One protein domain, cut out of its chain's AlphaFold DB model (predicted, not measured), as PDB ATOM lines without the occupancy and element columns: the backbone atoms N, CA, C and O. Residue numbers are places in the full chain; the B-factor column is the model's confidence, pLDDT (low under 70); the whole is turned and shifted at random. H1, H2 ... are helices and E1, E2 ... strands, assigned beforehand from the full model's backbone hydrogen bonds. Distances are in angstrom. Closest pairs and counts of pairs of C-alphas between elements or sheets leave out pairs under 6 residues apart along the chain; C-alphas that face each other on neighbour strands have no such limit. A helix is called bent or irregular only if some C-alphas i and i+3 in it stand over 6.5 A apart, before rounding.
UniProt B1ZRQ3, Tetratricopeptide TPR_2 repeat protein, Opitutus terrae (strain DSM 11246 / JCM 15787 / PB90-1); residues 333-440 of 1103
ATOM      1  N   ARG A 333     -45.796  13.139 -89.419       81.81
ATOM      2  CA  ARG A 333     -46.739  12.021 -89.243       81.81
ATOM      3  C   ARG A 333     -46.924  11.646 -87.773       81.81
ATOM      4  O   ARG A 333     -48.045  11.384 -87.355       81.81
ATOM      5  N   GLN A 334     -45.843  11.638 -86.991       83.50
ATOM      6  CA  GLN A 334     -45.918  11.370 -85.551       83.50
ATOM      7  C   GLN A 334     -46.632  12.509 -84.827       83.50
ATOM      8  O   GLN A 334     -47.482  12.235 -83.988       83.50
ATOM      9  N   ARG A 335     -46.368  13.766 -85.214       87.50
ATOM     10  CA  ARG A 335     -47.087  14.945 -84.715       87.50
ATOM     11  C   ARG A 335     -48.599  14.807 -84.897       87.50
ATOM     12  O   ARG A 335     -49.349  14.968 -83.940       87.50
ATOM     13  N   ASP A 336     -49.049  14.498 -86.110       85.00
ATOM     14  CA  ASP A 336     -50.478  14.428 -86.428       85.00
ATOM     15  C   ASP A 336     -51.163  13.254 -85.698       85.00
ATOM     16  O   ASP A 336     -52.278  13.400 -85.190       85.00
ATOM     17  N   SER A 337     -50.479  12.111 -85.564       86.44
ATOM     18  CA  SER A 337     -50.937  10.990 -84.729       86.44
ATOM     19  C   SER A 337     -51.012  11.364 -83.248       86.44
ATOM     20  O   SER A 337     -52.010  11.069 -82.590       86.44
ATOM     21  N   ALA A 338     -49.999  12.065 -82.735       89.00
ATOM     22  CA  ALA A 338     -49.938  12.526 -81.353       89.00
ATOM     23  C   ALA A 338     -51.087  13.488 -81.025       89.00
ATOM     24  O   ALA A 338     -51.746  13.318 -80.001       89.00
ATOM     25  N   ILE A 339     -51.407  14.426 -81.926       91.00
ATOM     26  CA  ILE A 339     -52.555  15.335 -81.781       91.00
ATOM     27  C   ILE A 339     -53.868  14.546 -81.718       91.00
ATOM     28  O   ILE A 339     -54.681  14.771 -80.823       91.00
ATOM     29  N   LYS A 340     -54.079  13.585 -82.626       88.06
ATOM     30  CA  LYS A 340     -55.295  12.753 -82.626       88.06
ATOM     31  C   LYS A 340     -55.442  11.950 -81.327       88.06
ATOM     32  O   LYS A 340     -56.560  11.805 -80.834       88.06
ATOM     33  N   VAL A 341     -54.344  11.442 -80.761       89.25
ATOM     34  CA  VAL A 341     -54.351  10.748 -79.460       89.25
ATOM     35  C   VAL A 341     -54.612  11.724 -78.316       89.25
ATOM     36  O   VAL A 341     -55.453  11.440 -77.465       89.25
ATOM     37  N   TYR A 342     -53.976  12.895 -78.329       91.31
ATOM     38  CA  TYR A 342     -54.215  13.960 -77.360       91.31
ATOM     39  C   TYR A 342     -55.700  14.338 -77.302       91.31
ATOM     40  O   TYR A 342     -56.284  14.356 -76.225       91.31
ATOM     41  N   GLU A 343     -56.362  14.518 -78.451       89.88
ATOM     42  CA  GLU A 343     -57.807  14.784 -78.524       89.88
ATOM     43  C   GLU A 343     -58.661  13.667 -77.894       89.88
ATOM     44  O   GLU A 343     -59.772  13.923 -77.425       89.88
ATOM     45  N   ARG A 344     -58.168  12.419 -77.857       85.62
ATOM     46  CA  ARG A 344     -58.855  11.306 -77.177       85.62
ATOM     47  C   ARG A 344     -58.655  11.330 -75.677       85.62
ATOM     48  O   ARG A 344     -59.624  11.129 -74.950       85.62
ATOM     49  N   VAL A 345     -57.438  11.600 -75.223       87.12
ATOM     50  CA  VAL A 345     -57.153  11.778 -73.795       87.12
ATOM     51  C   VAL A 345     -57.932  12.975 -73.256       87.12
ATOM     52  O   VAL A 345     -58.558  12.882 -72.208       87.12
ATOM     53  N   GLN A 346     -57.987  14.059 -74.023       87.62
ATOM     54  CA  GLN A 346     -58.783  15.242 -73.739       87.62
ATOM     55  C   GLN A 346     -60.277  14.920 -73.564       87.62
ATOM     56  O   GLN A 346     -60.928  15.481 -72.684       87.62
ATOM     57  N   GLU A 347     -60.833  14.010 -74.365       84.06
ATOM     58  CA  GLU A 347     -62.226  13.572 -74.220       84.06
ATOM     59  C   GLU A 347     -62.438  12.687 -72.979       84.06
ATOM     60  O   GLU A 347     -63.450  12.840 -72.299       84.06
ATOM     61  N   LEU A 348     -61.481  11.818 -72.629       82.44
ATOM     62  CA  LEU A 348     -61.515  11.075 -71.358       82.44
ATOM     63  C   LEU A 348     -61.453  12.029 -70.161       82.44
ATOM     64  O   LEU A 348     -62.244  11.915 -69.231       82.44
ATOM     65  N   HIS A 349     -60.579  13.028 -70.237       82.50
ATOM     66  CA  HIS A 349     -60.376  14.068 -69.231       82.50
ATOM     67  C   HIS A 349     -61.602  14.978 -69.024       82.50
ATOM     68  O   HIS A 349     -61.791  15.549 -67.945       82.50
ATOM     69  N   ARG A 350     -62.478  15.082 -70.034       83.00
ATOM     70  CA  ARG A 350     -63.780  15.756 -69.918       83.00
ATOM     71  C   ARG A 350     -64.789  14.918 -69.127       83.00
ATOM     72  O   ARG A 350     -65.684  15.473 -68.489       83.00
ATOM     73  N   GLN A 351     -64.682  13.593 -69.214       76.38
ATOM     74  CA  GLN A 351     -65.632  12.639 -68.633       76.38
ATOM     75  C   GLN A 351     -65.233  12.180 -67.224       76.38
ATOM     76  O   GLN A 351     -66.100  11.950 -66.379       76.38
ATOM     77  N   GLN A 352     -63.933  12.067 -66.965       78.25
ATOM     78  CA  GLN A 352     -63.356  11.564 -65.722       78.25
ATOM     79  C   GLN A 352     -62.762  12.708 -64.886       78.25
ATOM     80  O   GLN A 352     -62.345  13.732 -65.424       78.25
ATOM     81  N   GLU A 353     -62.709  12.545 -63.559       77.94
ATOM     82  CA  GLU A 353     -62.074  13.552 -62.687       77.94
ATOM     83  C   GLU A 353     -60.551  13.551 -62.857       77.94
ATOM     84  O   GLU A 353     -59.920  14.603 -62.850       77.94
ATOM     85  N   THR A 354     -59.975  12.367 -63.052       81.56
ATOM     86  CA  THR A 354     -58.543  12.143 -63.252       81.56
ATOM     87  C   THR A 354     -58.357  11.069 -64.311       81.56
ATOM     88  O   THR A 354     -59.054  10.060 -64.253       81.56
ATOM     89  N   VAL A 355     -57.411  11.269 -65.229       86.88
ATOM     90  CA  VAL A 355     -57.031  10.280 -66.252       86.88
ATOM     91  C   VAL A 355     -55.607   9.814 -65.971       86.88
ATOM     92  O   VAL A 355     -54.696  10.644 -65.926       86.88
ATOM     93  N   ALA A 356     -55.409   8.509 -65.802       88.50
ATOM     94  CA  ALA A 356     -54.099   7.924 -65.527       88.50
ATOM     95  C   ALA A 356     -53.421   7.453 -66.821       88.50
ATOM     96  O   ALA A 356     -53.980   6.654 -67.578       88.50
ATOM     97  N   ILE A 357     -52.200   7.926 -67.071       90.06
ATOM     98  CA  ILE A 357     -51.398   7.550 -68.236       90.06
ATOM     99  C   ILE A 357     -50.078   6.933 -67.781       90.06
ATOM    100  O   ILE A 357     -49.323   7.543 -67.024       90.06
ATOM    101  N   ALA A 358     -49.768   5.749 -68.303       89.06
ATOM    102  CA  ALA A 358     -48.447   5.145 -68.168       89.06
ATOM    103  C   ALA A 358     -47.597   5.468 -69.397       89.06
ATOM    104  O   ALA A 358     -48.054   5.278 -70.525       89.06
ATOM    105  N   ILE A 359     -46.373   5.952 -69.195       88.88
ATOM    106  CA  ILE A 359     -45.460   6.334 -70.278       88.88
ATOM    107  C   ILE A 359     -44.158   5.553 -70.142       88.88
ATOM    108  O   ILE A 359     -43.494   5.594 -69.108       88.88
ATOM    109  N   ASP A 360     -43.798   4.850 -71.208       87.19
ATOM    110  CA  ASP A 360     -42.557   4.096 -71.304       87.19
ATOM    111  C   ASP A 360     -41.351   5.041 -71.403       87.19
ATOM    112  O   ASP A 360     -41.386   6.048 -72.110       87.19
ATOM    113  N   ALA A 361     -40.261   4.705 -70.712       83.12
ATOM    114  CA  ALA A 361     -39.016   5.465 -70.732       83.12
ATOM    115  C   ALA A 361     -38.392   5.563 -72.137       83.12
ATOM    116  O   ALA A 361     -37.647   6.506 -72.402       83.12
ATOM    117  N   ALA A 362     -38.698   4.616 -73.032       81.69
ATOM    118  CA  ALA A 362     -38.241   4.634 -74.422       81.69
ATOM    119  C   ALA A 362     -39.055   5.570 -75.340       81.69
ATOM    120  O   ALA A 362     -38.643   5.830 -76.470       81.69
ATOM    121  N   VAL A 363     -40.200   6.093 -74.886       83.69
ATOM    122  CA  VAL A 363     -41.032   7.012 -75.675       83.69
ATOM    123  C   VAL A 363     -40.386   8.394 -75.759       83.69
ATOM    124  O   VAL A 363     -39.774   8.891 -74.814       83.69
ATOM    125  N   SER A 364     -40.568   9.058 -76.906       78.88
ATOM    126  CA  SER A 364     -40.093  10.427 -77.110       78.88
ATOM    127  C   SER A 364     -40.562  11.368 -75.993       78.88
ATOM    128  O   SER A 364     -41.740  11.380 -75.625       78.88
ATOM    129  N   LYS A 365     -39.654  12.230 -75.526       82.62
ATOM    130  CA  LYS A 365     -39.961  13.259 -74.523       82.62
ATOM    131  C   LYS A 365     -41.130  14.166 -74.945       82.62
ATOM    132  O   LYS A 365     -41.902  14.588 -74.094       82.62
ATOM    133  N   ASP A 366     -41.294  14.391 -76.251       85.94
ATOM    134  CA  ASP A 366     -42.351  15.232 -76.824       85.94
ATOM    135  C   ASP A 366     -43.753  14.675 -76.542       85.94
ATOM    136  O   ASP A 366     -44.637  15.429 -76.152       85.94
ATOM    137  N   ALA A 367     -43.955  13.357 -76.664       83.25
ATOM    138  CA  ALA A 367     -45.242  12.721 -76.357       83.25
ATOM    139  C   ALA A 367     -45.628  12.896 -74.879       83.25
ATOM    140  O   ALA A 367     -46.787  13.165 -74.560       83.25
ATOM    141  N   ALA A 368     -44.647  12.753 -73.982       81.75
ATOM    142  CA  ALA A 368     -44.850  12.887 -72.546       81.75
ATOM    143  C   ALA A 368     -45.134  14.337 -72.139       81.75
ATOM    144  O   ALA A 368     -46.095  14.592 -71.417       81.75
ATOM    145  N   GLU A 369     -44.340  15.287 -72.640       85.56
ATOM    146  CA  GLU A 369     -44.541  16.722 -72.406       85.56
ATOM    147  C   GLU A 369     -45.897  17.194 -72.940       85.56
ATOM    148  O   GLU A 369     -46.591  17.938 -72.250       85.56
ATOM    149  N   MET A 370     -46.297  16.720 -74.125       88.19
ATOM    150  CA  MET A 370     -47.591  17.023 -74.732       88.19
ATOM    151  C   MET A 370     -48.749  16.523 -73.863       88.19
ATOM    152  O   MET A 370     -49.633  17.296 -73.525       88.19
ATOM    153  N   LEU A 371     -48.769  15.252 -73.455       86.69
ATOM    154  CA  LEU A 371     -49.866  14.726 -72.630       86.69
ATOM    155  C   LEU A 371     -49.911  15.358 -71.232       86.69
ATOM    156  O   LEU A 371     -50.995  15.548 -70.683       86.69
ATOM    157  N   ALA A 372     -48.755  15.738 -70.685       84.12
ATOM    158  CA  ALA A 372     -48.650  16.426 -69.401       84.12
ATOM    159  C   ALA A 372     -49.221  17.855 -69.418       84.12
ATOM    160  O   ALA A 372     -49.399  18.445 -68.353       84.12
ATOM    161  N   THR A 373     -49.530  18.433 -70.589       85.81
ATOM    162  CA  THR A 373     -50.200  19.740 -70.630       85.81
ATOM    163  C   THR A 373     -51.666  19.671 -70.227       85.81
ATOM    164  O   THR A 373     -52.229  20.717 -69.893       85.81
ATOM    165  N   LEU A 374     -52.278  18.479 -70.258       85.62
ATOM    166  CA  LEU A 374     -53.655  18.277 -69.828       85.62
ATOM    167  C   LEU A 374     -53.752  18.345 -68.293       85.62
ATOM    168  O   LEU A 374     -53.051  17.626 -67.584       85.62
ATOM    169  N   PRO A 375     -54.646  19.179 -67.753       75.62
ATOM    170  CA  PRO A 375     -54.538  19.655 -66.376       75.62
ATOM    171  C   PRO A 375     -54.931  18.648 -65.288       75.62
ATOM    172  O   PRO A 375     -54.551  18.846 -64.137       75.62
ATOM    173  N   ARG A 376     -55.676  17.582 -65.610       79.44
ATOM    174  CA  ARG A 376     -56.017  16.492 -64.667       79.44
ATOM    175  C   ARG A 376     -55.600  15.118 -65.195       79.44
ATOM    176  O   ARG A 376     -56.240  14.104 -64.917       79.44
ATOM    177  N   VAL A 377     -54.535  15.096 -65.991       85.19
ATOM    178  CA  VAL A 377     -53.858  13.868 -66.408       85.19
ATOM    179  C   VAL A 377     -52.708  13.594 -65.442       85.19
ATOM    180  O   VAL A 377     -51.845  14.447 -65.243       85.19
ATOM    181  N   SER A 378     -52.680  12.404 -64.846       83.94
ATOM    182  CA  SER A 378     -51.536  11.921 -64.075       83.94
ATOM    183  C   SER A 378     -50.687  11.003 -64.949       83.94
ATOM    184  O   SER A 378     -51.159   9.984 -65.446       83.94
ATOM    185  N   ALA A 379     -49.424  11.372 -65.155       82.62
ATOM    186  CA  ALA A 379     -48.466  10.548 -65.881       82.62
ATOM    187  C   ALA A 379     -47.555   9.801 -64.897       82.62
ATOM    188  O   ALA A 379     -46.995  10.407 -63.983       82.62
ATOM    189  N   ALA A 380     -47.381   8.496 -65.098       81.06
ATOM    190  CA  ALA A 380     -46.451   7.662 -64.342       81.06
ATOM    191  C   ALA A 380     -45.589   6.811 -65.286       81.06
ATOM    192  O   ALA A 380     -46.014   6.456 -66.380       81.06
ATOM    193  N   SER A 381     -44.386   6.432 -64.854       73.81
ATOM    194  CA  SER A 381     -43.519   5.501 -65.598       73.81
ATOM    195  C   SER A 381     -43.837   4.023 -65.323       73.81
ATOM    196  O   SER A 381     -43.101   3.133 -65.741       73.81
ATOM    197  N   CYS A 382     -44.891   3.748 -64.549       65.56
ATOM    198  CA  CYS A 382     -45.195   2.426 -64.015       65.56
ATOM    199  C   CYS A 382     -46.429   1.814 -64.693       65.56
ATOM    200  O   CYS A 382     -47.514   2.389 -64.664       65.56
ATOM    201  N   PHE A 383     -46.268   0.614 -65.254       71.06
ATOM    202  CA  PHE A 383     -47.328  -0.135 -65.944       71.06
ATOM    203  C   PHE A 383     -48.018  -1.183 -65.051       71.06
ATOM    204  O   PHE A 383     -48.850  -1.950 -65.529       71.06
ATOM    205  N   SER A 384     -47.679  -1.247 -63.757       59.62
ATOM    206  CA  SER A 384     -48.184  -2.278 -62.837       59.62
ATOM    207  C   SER A 384     -49.568  -1.981 -62.242       59.62
ATOM    208  O   SER A 384     -50.081  -2.793 -61.478       59.62
ATOM    209  N   SER A 385     -50.169  -0.830 -62.555       64.56
ATOM    210  CA  SER A 385     -51.522  -0.437 -62.142       64.56
ATOM    211  C   SER A 385     -52.458  -0.293 -63.346       64.56
ATOM    212  O   SER A 385     -52.012  -0.209 -64.492       64.56
ATOM    213  N   ALA A 386     -53.768  -0.250 -63.095       75.56
ATOM    214  CA  ALA A 386     -54.740   0.101 -64.125       75.56
ATOM    215  C   ALA A 386     -54.473   1.529 -64.632       75.56
ATOM    216  O   ALA A 386     -54.309   2.449 -63.831       75.56
ATOM    217  N   ASN A 387     -54.401   1.697 -65.953       84.62
ATOM    218  CA  ASN A 387     -54.157   2.981 -66.614       84.62
ATOM    219  C   ASN A 387     -55.153   3.170 -67.769       84.62
ATOM    220  O   ASN A 387     -55.443   2.222 -68.505       84.62
ATOM    221  N   ASP A 388     -55.641   4.394 -67.968       86.44
ATOM    222  CA  ASP A 388     -56.592   4.740 -69.033       86.44
ATOM    223  C   ASP A 388     -55.946   4.733 -70.426       86.44
ATOM    224  O   ASP A 388     -56.620   4.454 -71.428       86.44
ATOM    225  N   LEU A 389     -54.643   5.029 -70.479       89.75
ATOM    226  CA  LEU A 389     -53.793   4.958 -71.664       89.75
ATOM    227  C   LEU A 389     -52.368   4.534 -71.280       89.75
ATOM    228  O   LEU A 389     -51.750   5.113 -70.393       89.75
ATOM    229  N   ALA A 390     -51.823   3.556 -71.992       90.31
ATOM    230  CA  ALA A 390     -50.402   3.238 -72.004       90.31
ATOM    231  C   ALA A 390     -49.767   3.791 -73.286       90.31
ATOM    232  O   ALA A 390     -50.254   3.535 -74.388       90.31
ATOM    233  N   VAL A 391     -48.682   4.546 -73.144       90.50
ATOM    234  CA  VAL A 391     -47.894   5.100 -74.246       90.50
ATOM    235  C   VAL A 391     -46.569   4.355 -74.288       90.50
ATOM    236  O   VAL A 391     -45.797   4.418 -73.330       90.50
ATOM    237  N   VAL A 392     -46.322   3.636 -75.380       89.31
ATOM    238  CA  VAL A 392     -45.170   2.734 -75.516       89.31
ATOM    239  C   VAL A 392     -44.418   2.962 -76.823       89.31
ATOM    240  O   VAL A 392     -44.993   3.412 -77.821       89.31
ATOM    241  N   SER A 393     -43.124   2.637 -76.817       86.81
ATOM    242  CA  SER A 393     -42.345   2.496 -78.047       86.81
ATOM    243  C   SER A 393     -42.527   1.080 -78.590       86.81
ATOM    244  O   SER A 393     -42.625   0.109 -77.838       86.81
ATOM    245  N   GLY A 394     -42.564   0.931 -79.912       83.69
ATOM    246  CA  GLY A 394     -42.587  -0.388 -80.531       83.69
ATOM    247  C   GLY A 394     -41.290  -1.173 -80.323       83.69
ATOM    248  O   GLY A 394     -41.311  -2.391 -80.458       83.69
ATOM    249  N   CYS A 395     -40.184  -0.513 -79.956       81.81
ATOM    250  CA  CYS A 395     -38.897  -1.170 -79.696       81.81
ATOM    251  C   CYS A 395     -38.845  -1.884 -78.332       81.81
ATOM    252  O   CYS A 395     -38.026  -2.778 -78.132       81.81
ATOM    253  N   THR A 396     -39.703  -1.488 -77.397       82.31
ATOM    254  CA  THR A 396     -39.752  -1.972 -76.006       82.31
ATOM    255  C   THR A 396     -41.067  -2.674 -75.681       82.31
ATOM    256  O   THR A 396     -41.311  -3.028 -74.530       82.31
ATOM    257  N   LEU A 397     -41.906  -2.931 -76.690       82.69
ATOM    258  CA  LEU A 397     -43.242  -3.501 -76.524       82.69
ATOM    259  C   LEU A 397     -43.243  -4.820 -75.730       82.69
ATOM    260  O   LEU A 397     -44.096  -5.010 -74.868       82.69
ATOM    261  N   ASP A 398     -42.252  -5.686 -75.964       79.31
ATOM    262  CA  ASP A 398     -42.114  -6.984 -75.284       79.31
ATOM    263  C   ASP A 398     -41.572  -6.872 -73.844       79.31
ATOM    264  O   ASP A 398     -41.580  -7.843 -73.088       79.31
ATOM    265  N   GLN A 399     -41.084  -5.692 -73.452       78.12
ATOM    266  CA  GLN A 399     -40.497  -5.415 -72.134       78.12
ATOM    267  C   GLN A 399     -41.506  -4.776 -71.167       78.12
ATOM    268  O   GLN A 399     -41.220  -4.637 -69.977       78.12
ATOM    269  N   VAL A 400     -42.690  -4.393 -71.659       78.75
ATOM    270  CA  VAL A 400     -43.708  -3.657 -70.903       78.75
ATOM    271  C   VAL A 400     -44.951  -4.524 -70.694       78.75
ATOM    272  O   VAL A 400     -45.522  -5.070 -71.636       78.75
ATOM    273  N   SER A 401     -45.433  -4.629 -69.449       80.88
ATOM    274  CA  SER A 401     -46.682  -5.350 -69.173       80.88
ATOM    275  C   SER A 401     -47.897  -4.517 -69.577       80.88
ATOM    276  O   SER A 401     -48.275  -3.561 -68.905       80.88
ATOM    277  N   LEU A 402     -48.558  -4.925 -70.658       81.56
ATOM    278  CA  LEU A 402     -49.785  -4.308 -71.158       81.56
ATOM    279  C   LEU A 402     -51.033  -5.070 -70.710       81.56
ATOM    280  O   LEU A 402     -51.991  -5.125 -71.466       81.56
ATOM    281  N   SER A 403     -51.062  -5.709 -69.540       73.25
ATOM    282  CA  SER A 403     -52.237  -6.494 -69.106       73.25
ATOM    283  C   SER A 403     -53.358  -5.639 -68.492       73.25
ATOM    284  O   SER A 403     -54.522  -6.018 -68.566       73.25
ATOM    285  N   GLN A 404     -53.023  -4.464 -67.943       77.81
ATOM    286  CA  GLN A 404     -53.940  -3.613 -67.161       77.81
ATOM    287  C   GLN A 404     -54.313  -2.272 -67.839       77.81
ATOM    288  O   GLN A 404     -55.065  -1.480 -67.280       77.81
ATOM    289  N   ALA A 405     -53.800  -1.983 -69.039       83.81
ATOM    290  CA  ALA A 405     -54.066  -0.726 -69.759       83.81
ATOM    291  C   ALA A 405     -55.397  -0.747 -70.544       83.81
ATOM    292  O   ALA A 405     -55.601  -1.613 -71.389       83.81
ATOM    293  N   ALA A 406     -56.303   0.210 -70.366       84.81
ATOM    294  CA  ALA A 406     -57.538   0.229 -71.165       84.81
ATOM    295  C   ALA A 406     -57.256   0.464 -72.666       84.81
ATOM    296  O   ALA A 406     -57.917  -0.105 -73.541       84.81
ATOM    297  N   ARG A 407     -56.249   1.298 -72.955       89.94
ATOM    298  CA  ARG A 407     -55.832   1.707 -74.301       89.94
ATOM    299  C   ARG A 407     -54.317   1.685 -74.413       89.94
ATOM    300  O   ARG A 407     -53.629   1.927 -73.426       89.94
ATOM    301  N   VAL A 408     -53.810   1.448 -75.616       90.38
ATOM    302  CA  VAL A 408     -52.375   1.475 -75.915       90.38
ATOM    303  C   VAL A 408     -52.129   2.300 -77.167       90.38
ATOM    304  O   VAL A 408     -52.730   2.040 -78.210       90.38
ATOM    305  N   TRP A 409     -51.239   3.283 -77.063       91.25
ATOM    306  CA  TRP A 409     -50.709   4.028 -78.199       91.25
ATOM    307  C   TRP A 409     -49.243   3.654 -78.423       91.25
ATOM    308  O   TRP A 409     -48.420   3.794 -77.517       91.25
ATOM    309  N   VAL A 410     -48.931   3.184 -79.633       89.44
ATOM    310  CA  VAL A 410     -47.558   2.896 -80.068       89.44
ATOM    311  C   VAL A 410     -47.045   4.067 -80.904       89.44
ATOM    312  O   VAL A 410     -47.582   4.339 -81.977       89.44
ATOM    313  N   VAL A 411     -46.029   4.777 -80.407       84.56
ATOM    314  CA  VAL A 411     -45.649   6.109 -80.926       84.56
ATOM    315  C   VAL A 411     -44.796   6.048 -82.203       84.56
ATOM    316  O   VAL A 411     -44.922   6.911 -83.072       84.56
ATOM    317  N   ASP A 412     -43.920   5.050 -82.329       77.06
ATOM    318  CA  ASP A 412     -42.767   5.070 -83.243       77.06
ATOM    319  C   ASP A 412     -42.615   3.833 -84.151       77.06
ATOM    320  O   ASP A 412     -41.691   3.793 -84.962       77.06
ATOM    321  N   ALA A 413     -43.524   2.855 -84.089       66.38
ATOM    322  CA  ALA A 413     -43.468   1.652 -84.925       66.38
ATOM    323  C   ALA A 413     -44.605   1.562 -85.950       66.38
ATOM    324  O   ALA A 413     -45.735   1.992 -85.715       66.38
ATOM    325  N   ALA A 414     -44.305   0.951 -87.102       63.34
ATOM    326  CA  ALA A 414     -45.300   0.664 -88.125       63.34
ATOM    327  C   ALA A 414     -46.335  -0.338 -87.592       63.34
ATOM    328  O   ALA A 414     -45.992  -1.377 -87.036       63.34
ATOM    329  N   GLN A 415     -47.623  -0.066 -87.802       63.03
ATOM    330  CA  GLN A 415     -48.703  -0.891 -87.253       63.03
ATOM    331  C   GLN A 415     -48.569  -2.383 -87.613       63.03
ATOM    332  O   GLN A 415     -48.821  -3.251 -86.775       63.03
ATOM    333  N   SER A 416     -48.139  -2.689 -88.842       62.59
ATOM    334  CA  SER A 416     -47.957  -4.060 -89.326       62.59
ATOM    335  C   SER A 416     -46.930  -4.857 -88.522       62.59
ATOM    336  O   SER A 416     -47.050  -6.077 -88.462       62.59
ATOM    337  N   SER A 417     -45.947  -4.201 -87.893       68.81
ATOM    338  CA  SER A 417     -44.911  -4.884 -87.113       68.81
ATOM    339  C   SER A 417     -45.322  -5.174 -85.668       68.81
ATOM    340  O   SER A 417     -44.735  -6.057 -85.056       68.81
ATOM    341  N   VAL A 418     -46.329  -4.479 -85.123       77.75
ATOM    342  CA  VAL A 418     -46.738  -4.602 -83.704       77.75
ATOM    343  C   VAL A 418     -48.145  -5.180 -83.499       77.75
ATOM    344  O   VAL A 418     -48.496  -5.585 -82.392       77.75
ATOM    345  N   ALA A 419     -48.964  -5.259 -84.556       75.94
ATOM    346  CA  ALA A 419     -50.365  -5.677 -84.461       75.94
ATOM    347  C   ALA A 419     -50.555  -7.095 -83.895       75.94
ATOM    348  O   ALA A 419     -51.486  -7.317 -83.124       75.94
ATOM    349  N   ALA A 420     -49.679  -8.042 -84.245       78.94
ATOM    350  CA  ALA A 420     -49.768  -9.418 -83.755       78.94
ATOM    351  C   ALA A 420     -49.516  -9.507 -82.239       78.94
ATOM    352  O   ALA A 420     -50.289 -10.147 -81.527       78.94
ATOM    353  N   ALA A 421     -48.492  -8.804 -81.740       80.19
ATOM    354  CA  ALA A 421     -48.154  -8.756 -80.318       80.19
ATOM    355  C   ALA A 421     -49.272  -8.106 -79.484       80.19
ATOM    356  O   ALA A 421     -49.685  -8.637 -78.453       80.19
ATOM    357  N   LEU A 422     -49.841  -7.000 -79.969       85.31
ATOM    358  CA  LEU A 422     -50.949  -6.312 -79.298       85.31
ATOM    359  C   LEU A 422     -52.244  -7.132 -79.317       85.31
ATOM    360  O   LEU A 422     -52.941  -7.197 -78.305       85.31
ATOM    361  N   SER A 423     -52.536  -7.815 -80.426       83.19
ATOM    362  CA  SER A 423     -53.685  -8.720 -80.508       83.19
ATOM    363  C   SER A 423     -53.548  -9.901 -79.545       83.19
ATOM    364  O   SER A 423     -54.541 -10.301 -78.940       83.19
ATOM    365  N   ALA A 424     -52.335 -10.435 -79.360       81.06
ATOM    366  CA  ALA A 424     -52.061 -11.479 -78.371       81.06
ATOM    367  C   ALA A 424     -52.260 -10.985 -76.924       81.06
ATOM    368  O   ALA A 424     -52.666 -11.758 -76.061       81.06
ATOM    369  N   ALA A 425     -52.063  -9.686 -76.673       79.69
ATOM    370  CA  ALA A 425     -52.349  -9.029 -75.395       79.69
ATOM    371  C   ALA A 425     -53.836  -8.641 -75.202       79.69
ATOM    372  O   ALA A 425     -54.176  -7.944 -74.238       79.69
ATOM    373  N   GLY A 426     -54.731  -9.068 -76.103       84.44
ATOM    374  CA  GLY A 426     -56.167  -8.775 -76.042       84.44
ATOM    375  C   GLY A 426     -56.532  -7.343 -76.439       84.44
ATOM    376  O   GLY A 426     -57.595  -6.861 -76.061       84.44
ATOM    377  N   LEU A 427     -55.657  -6.641 -77.163       87.50
ATOM    378  CA  LEU A 427     -55.885  -5.280 -77.646       87.50
ATOM    379  C   LEU A 427     -56.207  -5.299 -79.143       87.50
ATOM    380  O   LEU A 427     -55.491  -5.887 -79.950       87.50
ATOM    381  N   GLN A 428     -57.267  -4.602 -79.525       85.69
ATOM    382  CA  GLN A 428     -57.730  -4.476 -80.900       85.69
ATOM    383  C   GLN A 428     -57.538  -3.042 -81.414       85.69
ATOM    384  O   GLN A 428     -57.629  -2.087 -80.640       85.69
ATOM    385  N   PRO A 429     -57.255  -2.853 -82.715       82.12
ATOM    386  CA  PRO A 429     -57.030  -1.525 -83.274       82.12
ATOM    387  C   PRO A 429     -58.323  -0.698 -83.291       82.12
ATOM    388  O   PRO A 429     -59.318  -1.128 -83.870       82.12
ATOM    389  N   ILE A 430     -58.278   0.515 -82.726       78.62
ATOM    390  CA  ILE A 430     -59.364   1.510 -82.809       78.62
ATOM    391  C   ILE A 430     -59.141   2.441 -84.000       78.62
ATOM    392  O   ILE A 430     -60.065   2.751 -84.744       78.62
ATOM    393  N   ASP A 431     -57.904   2.907 -84.171       73.56
ATOM    394  CA  ASP A 431     -57.510   3.775 -85.275       73.56
ATOM    395  C   ASP A 431     -56.163   3.287 -85.809       73.56
ATOM    396  O   ASP A 431     -55.109   3.413 -85.173       73.56
ATOM    397  N   ARG A 432     -56.250   2.645 -86.977       72.56
ATOM    398  CA  ARG A 432     -55.133   1.970 -87.638       72.56
ATOM    399  C   ARG A 432     -54.081   2.959 -88.136       72.56
ATOM    400  O   ARG A 432     -52.906   2.616 -88.157       72.56
ATOM    401  N   GLU A 433     -54.484   4.179 -88.486       74.62
ATOM    402  CA  GLU A 433     -53.570   5.191 -89.021       74.62
ATOM    403  C   GLU A 433     -52.639   5.762 -87.950       74.62
ATOM    404  O   GLU A 433     -51.509   6.130 -88.260       74.62
ATOM    405  N   ILE A 434     -53.097   5.826 -86.695       79.44
ATOM    406  CA  ILE A 434     -52.346   6.449 -85.593       79.44
ATOM    407  C   ILE A 434     -51.746   5.451 -84.597       79.44
ATOM    408  O   ILE A 434     -51.153   5.874 -83.606       79.44
ATOM    409  N   GLY A 435     -51.912   4.144 -84.826       84.50
ATOM    410  CA  GLY A 435     -51.370   3.106 -83.944       84.50
ATOM    411  C   GLY A 435     -52.029   3.066 -82.559       84.50
ATOM    412  O   GLY A 435     -51.343   2.816 -81.566       84.50
ATOM    413  N   LEU A 436     -53.340   3.335 -82.479       87.38
ATOM    414  CA  LEU A 436     -54.110   3.319 -81.230       87.38
ATOM    415  C   LEU A 436     -54.966   2.051 -81.117       87.38
ATOM    416  O   LEU A 436     -55.771   1.738 -82.002       87.38
ATOM    417  N   PHE A 437     -54.836   1.363 -79.988       88.88
ATOM    418  CA  PHE A 437     -55.487   0.093 -79.686       88.88
ATOM    419  C   PHE A 437     -56.250   0.171 -78.359       88.88
ATOM    420  O   PHE A 437     -55.903   0.959 -77.477       88.88
ATOM    421  N   ALA A 438     -57.278  -0.659 -78.195       87.25
ATOM    422  CA  ALA A 438     -58.008  -0.819 -76.942       87.25
ATOM    423  C   ALA A 438     -58.449  -2.252 -76.713       87.25
ATOM    424  O   ALA A 438     -58.588  -3.032 -77.650       87.25
ATOM    425  N   ARG A 439     -58.696  -2.568 -75.444       85.06
ATOM    426  CA  ARG A 439     -59.152  -3.892 -75.020       85.06
ATOM    427  C   ARG A 439     -60.599  -4.169 -75.424       85.06
ATOM    428  O   ARG A 439     -60.905  -5.279 -75.834       85.06
ATOM    429  N   ASP A 440     -61.440  -3.139 -75.387       76.56
ATOM    430  CA  ASP A 440     -62.828  -3.209 -75.837       76.56
ATOM    431  C   ASP A 440     -63.159  -2.029 -76.778       76.56
ATOM    432  O   ASP A 440     -63.548  -0.942 -76.337       76.56
TER     433      ASP A 440
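This is residues 333 to 440 of the 1103 residues of the protein "Tetratricopeptide TPR_2 repeat protein" of Opitutus terrae (strain DSM 11246 / JCM 15787 / PB90-1) (UniProt B1ZRQ3). A strongly twisted sheet of six strands is the middle layer of this domain, with H1 and H2 over one face and H3 over the other face, near the E6 and E5 end. The long helix H1 and the short H2 both run along the strands. The printed part has 108 residues, with three named helices and six named strands in the order H1 E1 H2 E2 E3 E4 H3 E5 E6. The sheet is mixed, in the order E2 E1 E3 E4 E6 E5, and the class is mixed, helices and strands. The whole is compact and rounded, with a radius of gyration of the C-alphas of 12.4 A and spans of 34 by 29 by 25 A.

Start at edge strand E2, residues 377 to 380, parallel to E1, residues 355 to 359, where N 357 and O 378 are within hydrogen-bond range at 2.8 A. Next, E3, residues 389 to 392, is parallel to E1, with N 391 and O 358 at 2.8 A. E4, residues 407 to 410, is parallel to E3, with N 390 and O 407 at 2.8 A. E6, residues 436 to 438, is antiparallel to E4, with N 408 and O 437 at 2.8 A. E5, residues 428 to 431, is the other edge strand and forms a hairpin with E6, with N 428 and O 438 at 2.8 A. Now look at H1, residues 333 to 351, at a height over the sheet of 6.7 A and only just over E4, on which 3 of its 19 C-alphas fall. H2, residues 365 to 371, is on the same face, 9.3 A over the sheet. Residues 338 to 345 of H1 touch H2, closest at the C-alphas of Tyr 342 and Leu 371, 6.5 A; they run the same way at a shallow tilt of 33 degrees, only just short of steep. On the opposite face is H3, residues 415 to 424, 8.0 A over the sheet and apart from both other helices. E1, H2 and E2 are a strand-helix-strand unit, a helix between two parallel neighbour strands; E4, H3 and E5 are a split one, with E6 between its strands; both crossovers are right-handed. In H1 and H2 each O i to N i+4 pair is within hydrogen-bond range, in H3 4 of 6.

Find C-alpha 333 at (-46.739, 12.021, -89.243); from there H1 runs 28.0 A to C-alpha 351 at (-65.632, 12.639, -68.633). E1 covers 12.9 A, H2 10.2 A and H3 14.2 A. H3 is irregular: C-alphas 417 and 420 are 7.4 A apart. E6 ends at C-alpha 438, (-58.008, -0.819, -76.942).

The C-alphas farthest apart, of Glu 353 and Ser 417, are 35.1 A from each other. The printed part has no cut. The link E3 to E4, residues 393 to 406, is long. Mean pLDDT of the printed part is 82.0; residues 382, 384 to 385 and 413 to 417 are under 70.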